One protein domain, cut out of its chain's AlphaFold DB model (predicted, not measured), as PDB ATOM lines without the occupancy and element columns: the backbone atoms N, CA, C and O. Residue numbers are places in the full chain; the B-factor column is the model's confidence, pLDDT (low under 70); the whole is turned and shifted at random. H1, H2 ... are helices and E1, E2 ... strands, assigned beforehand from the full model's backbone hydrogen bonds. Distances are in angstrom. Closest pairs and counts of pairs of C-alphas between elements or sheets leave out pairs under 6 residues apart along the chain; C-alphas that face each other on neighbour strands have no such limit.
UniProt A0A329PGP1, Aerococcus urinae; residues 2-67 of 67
ATOM      1  N   ALA A   2     137.878 204.192  75.499       50.12
ATOM      2  CA  ALA A   2     138.259 203.436  76.688       50.12
ATOM      3  C   ALA A   2     137.890 201.973  76.433       50.12
ATOM      4  O   ALA A   2     136.716 201.612  76.453       50.12
ATOM      5  N   GLU A   3     138.888 201.173  76.081       58.53
ATOM      6  CA  GLU A   3     138.735 199.736  75.915       58.53
ATOM      7  C   GLU A   3     138.290 199.135  77.253       58.53
ATOM      8  O   GLU A   3     138.836 199.454  78.310       58.53
ATOM      9  N   THR A   4     137.228 198.335  77.213       57.75
ATOM     10  CA  THR A   4     136.605 197.679  78.363       57.75
ATOM     11  C   THR A   4     137.634 196.850  79.125       57.75
ATOM     12  O   THR A   4     137.918 195.709  78.763       57.75
ATOM     13  N   ALA A   5     138.196 197.417  80.193       69.81
ATOM     14  CA  ALA A   5     139.040 196.681  81.118       69.81
ATOM     15  C   ALA A   5     138.224 195.514  81.689       69.81
ATOM     16  O   ALA A   5     137.169 195.713  82.296       69.81
ATOM     17  N   LYS A   6     138.683 194.283  81.445       78.50
ATOM     18  CA  LYS A   6     138.019 193.072  81.934       78.50
ATOM     19  C   LYS A   6     137.903 193.151  83.460       78.50
ATOM     20  O   LYS A   6     138.892 193.444  84.131       78.50
ATOM     21  N   ALA A   7     136.707 192.904  83.994       85.81
ATOM     22  CA  ALA A   7     136.467 192.961  85.432       85.81
ATOM     23  C   ALA A   7     137.400 191.997  86.180       85.81
ATOM     24  O   ALA A   7     137.648 190.879  85.724       85.81
ATOM     25  N   TRP A   8     137.935 192.446  87.317       85.81
ATOM     26  CA  TRP A   8     138.819 191.631  88.140       85.81
ATOM     27  C   TRP A   8     138.033 190.507  88.845       85.81
ATOM     28  O   TRP A   8     136.955 190.776  89.376       85.81
ATOM     29  N   PRO A   9     138.579 189.278  88.925       91.94
ATOM     30  CA  PRO A   9     139.822 188.827  88.302       91.94
ATOM     31  C   PRO A   9     139.668 188.556  86.798       91.94
ATOM     32  O   PRO A   9     138.697 187.956  86.345       91.94
ATOM     33  N   VAL A  10     140.688 188.948  86.028       92.38
ATOM     34  CA  VAL A  10     140.723 188.821  84.556       92.38
ATOM     35  C   VAL A  10     140.598 187.353  84.105       92.38
ATOM     36  O   VAL A  10     140.041 187.073  83.039       92.38
ATOM     37  N   VAL A  11     141.102 186.411  84.908       94.94
ATOM     38  CA  VAL A  11     141.036 184.958  84.691       94.94
ATOM     39  C   VAL A  11     140.908 184.211  86.025       94.94
ATOM     40  O   VAL A  11     141.247 184.751  87.076       94.94
ATOM     41  N   SER A  12     140.445 182.957  85.992       95.81
ATOM     42  CA  SER A  12     140.444 182.084  87.174       95.81
ATOM     43  C   SER A  12     141.861 181.604  87.522       95.81
ATOM     44  O   SER A  12     142.761 181.631  86.683       95.81
ATOM     45  N   ILE A  13     142.066 181.089  88.738       95.50
ATOM     46  CA  ILE A  13     143.356 180.493  89.137       95.50
ATOM     47  C   ILE A  13     143.717 179.300  88.238       95.50
ATOM     48  O   ILE A  13     144.868 179.148  87.838       95.50
ATOM     49  N   ALA A  14     142.735 178.466  87.879       96.88
ATOM     50  CA  ALA A  14     142.957 177.321  86.997       96.88
ATOM     51  C   ALA A  14     143.409 177.758  85.592       96.88
ATOM     52  O   ALA A  14     144.308 177.148  85.013       96.88
ATOM     53  N   GLU A  15     142.815 178.832  85.070       96.69
ATOM     54  CA  GLU A  15     143.210 179.450  83.805       96.69
ATOM     55  C   GLU A  15     144.629 180.026  83.887       96.69
ATOM     56  O   GLU A  15     145.463 179.719  83.037       96.69
ATOM     57  N   ALA A  16     144.935 180.783  84.945       95.88
ATOM     58  CA  ALA A  16     146.263 181.347  85.168       95.88
ATOM     59  C   ALA A  16     147.345 180.258  85.229       95.88
ATOM     60  O   ALA A  16     148.362 180.368  84.548       95.88
ATOM     61  N   ASN A  17     147.103 179.177  85.976       95.31
ATOM     62  CA  ASN A  17     148.029 178.049  86.058       95.31
ATOM     63  C   ASN A  17     148.270 177.425  84.682       95.31
ATOM     64  O   ASN A  17     149.418 177.202  84.313       95.31
ATOM     65  N   ARG A  18     147.208 177.195  83.897       96.25
ATOM     66  CA  ARG A  18     147.337 176.608  82.558       96.25
ATOM     67  C   ARG A  18     148.177 177.480  81.631       96.25
ATOM     68  O   ARG A  18     149.020 176.948  80.921       96.25
ATOM     69  N   ILE A  19     147.944 178.793  81.649       96.06
ATOM     70  CA  ILE A  19     148.699 179.751  80.836       96.06
ATOM     71  C   ILE A  19     150.163 179.750  81.267       96.06
ATOM     72  O   ILE A  19     151.047 179.575  80.439       96.06
ATOM     73  N   LEU A  20     150.434 179.913  82.561       95.94
ATOM     74  CA  LEU A  20     151.796 180.074  83.060       95.94
ATOM     75  C   LEU A  20     152.659 178.817  82.890       95.94
ATOM     76  O   LEU A  20     153.871 178.947  82.722       95.94
ATOM     77  N   THR A  21     152.057 177.623  82.916       96.75
ATOM     78  CA  THR A  21     152.774 176.345  82.764       96.75
ATOM     79  C   THR A  21     152.694 175.742  81.360       96.75
ATOM     80  O   THR A  21     153.064 174.581  81.184       96.75
ATOM     81  N   ALA A  22     152.172 176.475  80.372       97.00
ATOM     82  CA  ALA A  22     152.127 176.014  78.986       97.00
ATOM     83  C   ALA A  22     153.548 175.844  78.396       97.00
ATOM     84  O   ALA A  22     154.494 176.469  78.884       97.00
ATOM     85  N   PRO A  23     153.727 175.028  77.337       96.94
ATOM     86  CA  PRO A  23     155.010 174.919  76.643       96.94
ATOM     87  C   PRO A  23     155.534 176.287  76.181       96.94
ATOM     88  O   PRO A  23     154.783 177.088  75.628       96.94
ATOM     89  N   GLY A  24     156.818 176.556  76.412       95.94
ATOM     90  CA  GLY A  24     157.478 177.826  76.107       95.94
ATOM     91  C   GLY A  24     157.282 178.925  77.156       95.94
ATOM     92  O   GLY A  24     157.910 179.977  77.048       95.94
ATOM     93  N   MET A  25     156.450 178.707  78.178       96.62
ATOM     94  CA  MET A  25     156.219 179.697  79.229       96.62
ATOM     95  C   MET A  25     157.232 179.564  80.379       96.62
ATOM     96  O   MET A  25     157.820 178.497  80.577       96.62
ATOM     97  N   PRO A  26     157.446 180.625  81.184       91.44
ATOM     98  CA  PRO A  26     158.454 180.629  82.245       91.44
ATOM     99  C   PRO A  26     158.311 179.483  83.249       91.44
ATOM    100  O   PRO A  26     159.317 178.996  83.759       91.44
ATOM    101  N   PHE A  27     157.077 179.037  83.506       95.88
ATOM    102  CA  PHE A  27     156.780 177.947  84.430       95.88
ATOM    103  C   PHE A  27     156.404 176.645  83.713       95.88
ATOM    104  O   PHE A  27     155.703 175.819  84.294       95.88
ATOM    105  N   GLU A  28     156.861 176.442  82.470       97.75
ATOM    106  CA  GLU A  28     156.789 175.136  81.806       97.75
ATOM    107  C   GLU A  28     157.330 174.044  82.742       97.75
ATOM    108  O   GLU A  28     158.396 174.184  83.353       97.75
ATOM    109  N   MET A  29     156.566 172.961  82.874       97.06
ATOM    110  CA  MET A  29     156.872 171.849  83.770       97.06
ATOM    111  C   MET A  29     157.263 170.617  82.968       97.06
ATOM    112  O   MET A  29     156.638 170.304  81.958       97.06
ATOM    113  N   GLU A  30     158.211 169.856  83.490       97.12
ATOM    114  CA  GLU A  30     158.563 168.535  82.980       97.12
ATOM    115  C   GLU A  30     158.672 167.521  84.121       97.12
ATOM    116  O   GLU A  30     158.685 167.880  85.302       97.12
ATOM    117  N   THR A  31     158.711 166.237  83.771       97.81
ATOM    118  CA  THR A  31     158.943 165.155  84.731       97.81
ATOM    119  C   THR A  31     160.339 164.605  84.512       97.81
ATOM    120  O   THR A  31     160.643 164.104  83.432       97.81
ATOM    121  N   VAL A  32     161.166 164.650  85.555       96.62
ATOM    122  CA  VAL A  32     162.528 164.107  85.540       96.62
ATOM    123  C   VAL A  32     162.708 163.095  86.666       96.62
ATOM    124  O   VAL A  32     162.011 163.139  87.680       96.62
ATOM    125  N   ALA A  33     163.650 162.169  86.503       98.06
ATOM    126  CA  ALA A  33     164.015 161.240  87.564       98.06
ATOM    127  C   ALA A  33     165.014 161.905  88.521       98.06
ATOM    128  O   ALA A  33     166.164 162.149  88.157       98.06
ATOM    129  N   ILE A  34     164.606 162.154  89.765       95.50
ATOM    130  CA  ILE A  34     165.497 162.632  90.828       95.50
ATOM    131  C   ILE A  34     165.741 161.467  91.774       95.50
ATOM    132  O   ILE A  34     164.826 161.014  92.453       95.50
ATOM    133  N   ARG A  35     166.979 160.954  91.807       96.88
ATOM    134  CA  ARG A  35     167.344 159.771  92.614       96.88
ATOM    135  C   ARG A  35     166.421 158.566  92.345       96.88
ATOM    136  O   ARG A  35     166.038 157.852  93.263       96.88
ATOM    137  N   GLY A  36     166.034 158.377  91.081       97.75
ATOM    138  CA  GLY A  36     165.120 157.313  90.646       97.75
ATOM    139  C   GLY A  36     163.628 157.600  90.863       97.75
ATOM    140  O   GLY A  36     162.802 156.804  90.428       97.75
ATOM    141  N   ILE A  37     163.263 158.728  91.480       98.19
ATOM    142  CA  ILE A  37     161.867 159.092  91.743       98.19
ATOM    143  C   ILE A  37     161.375 160.047  90.645       98.19
ATOM    144  O   ILE A  37     161.968 161.121  90.471       98.19
ATOM    145  N   PRO A  38     160.297 159.709  89.911       98.44
ATOM    146  CA  PRO A  38     159.707 160.622  88.940       98.44
ATOM    147  C   PRO A  38     159.155 161.848  89.669       98.44
ATOM    148  O   PRO A  38     158.245 161.749  90.490       98.44
ATOM    149  N   THR A  39     159.725 163.011  89.375       97.88
ATOM    150  CA  THR A  39     159.410 164.268  90.052       97.88
ATOM    151  C   THR A  39     159.053 165.322  89.018       97.88
ATOM    152  O   THR A  39     159.772 165.510  88.038       97.88
ATOM    153  N   ARG A  40     157.941 166.028  89.244       96.69
ATOM    154  CA  ARG A  40     157.580 167.200  88.445       96.69
ATOM    155  C   ARG A  40     158.427 168.394  88.867       96.69
ATOM    156  O   ARG A  40     158.435 168.751  90.042       96.69
ATOM    157  N   VAL A  41     159.087 169.023  87.905       95.81
ATOM    158  CA  VAL A  41     159.961 170.184  88.107       95.81
ATOM    159  C   VAL A  41     159.640 171.280  87.096       95.81
ATOM    160  O   VAL A  41     159.080 171.002  86.036       95.81
ATOM    161  N   TYR A  42     160.006 172.521  87.416       95.94
ATOM    162  CA  TYR A  42     160.034 173.599  86.428       95.94
ATOM    163  C   TYR A  42     161.225 173.380  85.497       95.94
ATOM    164  O   TYR A  42     162.368 173.372  85.953       95.94
ATOM    165  N   LYS A  43     160.958 173.243  84.199       96.19
ATOM    166  CA  LYS A  43     161.965 172.969  83.163       96.19
ATOM    167  C   LYS A  43     163.048 174.045  83.089       96.19
ATOM    168  O   LYS A  43     164.217 173.761  82.867       96.19
ATOM    169  N   ASN A  44     162.651 175.295  83.321       93.81
ATOM    170  CA  ASN A  44     163.527 176.462  83.229       93.81
ATOM    171  C   ASN A  44     164.094 176.900  84.593       93.81
ATOM    172  O   ASN A  44     164.591 178.020  84.724       93.81
ATOM    173  N   ALA A  45     163.988 176.062  85.635       93.19
ATOM    174  CA  ALA A  45     164.546 176.389  86.943       93.19
ATOM    175  C   ALA A  45     166.083 176.488  86.890       93.19
ATOM    176  O   ALA A  45     166.732 175.644  86.267       93.19
ATOM    177  N   PRO A  46     166.698 177.464  87.588       93.56
ATOM    178  CA  PRO A  46     168.146 177.496  87.746       93.56
ATOM    179  C   PRO A  46     168.660 176.206  88.412       93.56
ATOM    180  O   PRO A  46     168.047 175.729  89.368       93.56
ATOM    181  N   PRO A  47     169.808 175.662  87.972       91.00
ATOM    182  CA  PRO A  47     170.259 174.326  88.375       91.00
ATOM    183  C   PRO A  47     170.705 174.232  89.841       91.00
ATOM    184  O   PRO A  47     170.765 173.145  90.411       91.00
ATOM    185  N   HIS A  48     171.060 175.358  90.462       93.88
ATOM    186  CA  HIS A  48     171.512 175.418  91.848       93.88
ATOM    187  C   HIS A  48     171.369 176.831  92.421       93.88
ATOM    188  O   HIS A  48     171.334 177.825  91.692       93.88
ATOM    189  N   LEU A  49     171.407 176.940  93.751       94.38
ATOM    190  CA  LEU A  49     171.257 178.213  94.460       94.38
ATOM    191  C   LEU A  49     172.287 179.277  94.033       94.38
ATOM    192  O   LEU A  49     171.943 180.446  93.899       94.38
ATOM    193  N   ARG A  50     173.537 178.889  93.734       96.12
ATOM    194  CA  ARG A  50     174.554 179.830  93.220       96.12
ATOM    195  C   ARG A  50     174.118 180.546  91.930       96.12
ATOM    196  O   ARG A  50     174.387 181.735  91.805       96.12
ATOM    197  N   ALA A  51     173.412 179.867  91.022       96.31
ATOM    198  CA  ALA A  51     172.984 180.453  89.754       96.31
ATOM    199  C   ALA A  51     171.938 181.545  90.001       96.31
ATOM    200  O   ALA A  51     171.928 182.563  89.321       96.31
ATOM    201  N   ILE A  52     171.107 181.381  91.035       93.81
ATOM    202  CA  ILE A  52     170.135 182.396  91.457       93.81
ATOM    203  C   ILE A  52     170.857 183.676  91.903       93.81
ATOM    204  O   ILE A  52     170.493 184.768  91.471       93.81
ATOM    205  N   PHE A  53     171.915 183.558  92.710       92.94
ATOM    206  CA  PHE A  53     172.713 184.720  93.121       92.94
ATOM    207  C   PHE A  53     173.423 185.398  91.942       92.94
ATOM    208  O   PHE A  53     173.507 186.624  91.894       92.94
ATOM    209  N   GLU A  54     173.919 184.620  90.981       94.69
ATOM    210  CA  GLU A  54     174.544 185.150  89.765       94.69
ATOM    211  C   GLU A  54     173.539 185.908  88.890       94.69
ATOM    212  O   GLU A  54     173.840 187.026  88.472       94.69
ATOM    213  N   LEU A  55     172.327 185.374  88.702       93.12
ATOM    214  CA  LEU A  55     171.227 186.071  88.023       93.12
ATOM    215  C   LEU A  55     170.864 187.384  88.729       93.12
ATOM    216  O   LEU A  55     170.600 188.394  88.076       93.12
ATOM    217  N   GLY A  56     170.909 187.395  90.064       91.50
ATOM    218  CA  GLY A  56     170.669 188.587  90.876       91.50
ATOM    219  C   GLY A  56     171.592 189.760  90.533       91.50
ATOM    220  O   GLY A  56     171.152 190.909  90.555       91.50
ATOM    221  N   LYS A  57     172.844 189.495  90.129       91.06
ATOM    222  CA  LYS A  57     173.818 190.547  89.782       91.06
ATOM    223  C   LYS A  57     173.352 191.441  88.629       91.06
ATOM    224  O   LYS A  57     173.725 192.612  88.598       91.06
ATOM    225  N   ALA A  58     172.505 190.936  87.727       92.69
ATOM    226  CA  ALA A  58     171.927 191.727  86.636       92.69
ATOM    227  C   ALA A  58     171.077 192.913  87.135       92.69
ATOM    228  O   ALA A  58     170.865 193.882  86.409       92.69
ATOM    229  N   TRP A  59     170.623 192.863  88.389       91.38
ATOM    230  CA  TRP A  59     169.739 193.854  88.994       91.38
ATOM    231  C   TRP A  59     170.448 194.793  89.976       91.38
ATOM    232  O   TRP A  59     169.779 195.594  90.617       91.38
ATOM    233  N   GLY A  60     171.783 194.753  90.079       88.62
ATOM    234  CA  GLY A  60     172.539 195.486  91.108       88.62
ATOM    235  C   GLY A  60     172.436 197.018  91.070       88.62
ATOM    236  O   GLY A  60     172.841 197.670  92.022       88.62
ATOM    237  N   LYS A  61     171.899 197.602  89.989       91.00
ATOM    238  CA  LYS A  61     171.613 199.048  89.892       91.00
ATOM    239  C   LYS A  61     170.255 199.449  90.480       91.00
ATOM    240  O   LYS A  61     169.944 200.633  90.494       91.00
ATOM    241  N   ARG A  62     169.411 198.486  90.855       91.25
ATOM    242  CA  ARG A  62     168.095 198.750  91.439       91.25
ATOM    243  C   ARG A  62     168.226 198.952  92.941       91.25
ATOM    244  O   ARG A  62     168.998 198.244  93.583       91.25
ATOM    245  N   ASP A  63     167.419 199.854  93.484       89.81
ATOM    246  CA  ASP A  63     167.323 200.040  94.926       89.81
ATOM    247  C   ASP A  63     166.804 198.759  95.588       89.81
ATOM    248  O   ASP A  63     165.808 198.169  95.158       89.81
ATOM    249  N   PHE A  64     167.496 198.323  96.638       84.50
ATOM    250  CA  PHE A  64     167.088 197.186  97.451       84.50
ATOM    251  C   PHE A  64     166.404 197.714  98.713       84.50
ATOM    252  O   PHE A  64     167.062 198.248  99.604       84.50
ATOM    253  N   ILE A  65     165.075 197.605  98.768       81.38
ATOM    254  CA  ILE A  65     164.284 198.068  99.914       81.38
ATOM    255  C   ILE A  65     164.302 196.977 100.992       81.38
ATOM    256  O   ILE A  65     163.837 195.863 100.751       81.38
ATOM    257  N   VAL A  66     164.814 197.311 102.179       76.00
ATOM    258  CA  VAL A  66     164.711 196.495 103.399       76.00
ATOM    259  C   VAL A  66     163.808 197.247 104.373       76.00
ATOM    260  O   VAL A  66     164.061 198.422 104.636       76.00
ATOM    261  N   TYR A  67     162.750 196.589 104.849       61.44
ATOM    262  CA  TYR A  67     161.824 197.103 105.866       61.44
ATOM    263  C   TYR A  67     162.098 196.427 107.208       61.44
ATOM    264  O   TYR A  67     162.314 195.191 107.188       61.44
TER     265      TYR A  67
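Overview. This is residues 2 to 67 of the 67 residues of a protein of Aerococcus urinae (UniProt A0A329PGP1). A two-stranded hairpin, E1 and E2, sits at the bend of an open V, and two arms spread from it: one leads back through the short helix H1 to a thin first tail, the other runs on through H2 to the last tail. Residues 2 to 16, 47 to 54 and 56 to 67 stand free, and the space between the arms is empty. The printed part has 66 residues, with two named helices and two named strands in the order H1, E1, E2, H2; the sheet, E1 - E2, is antiparallel. The class is mixed, helices and strands, though under half of the residues, 31 of 66, are in named elements. The whole is extended, with a radius of gyration of the C-alphas of 17.6 A and spans of 52 by 37 by 24 A.

Along the chain. Find C-alpha 29 at (156.872, 171.849, 83.770); from there E1, residues 29 to 34, runs 14.5 A. E2, residues 37 to 42, returns over 15.6 A. Farther along, H2, residues 49 to 59, covers 16.6 A and ends at C-alpha 59, (169.739, 193.854, 88.994). Look back to C-alpha 13 at (143.356, 180.493, 89.137), where H1, residues 13 to 20, begins.

Arrangement. E1 and E2 form a hairpin with a tight link, antiparallel at 145 degrees. Look for N 30 and O 41 at 2.9 A and N 39 and O 32 at 2.8 A, within hydrogen-bond range. H1 is apart from E2 and H2, and H2 is apart from E1. Every O i to N i+4 pair is within range in H1, and 5 of 7 in H2.

Size, cuts and confidence. The C-alphas farthest apart, Ala 2 and Gly 36, are 55.2 A apart. The printed part has no cut and no long link. Residues 2 to 5 and 67 have pLDDT under 70.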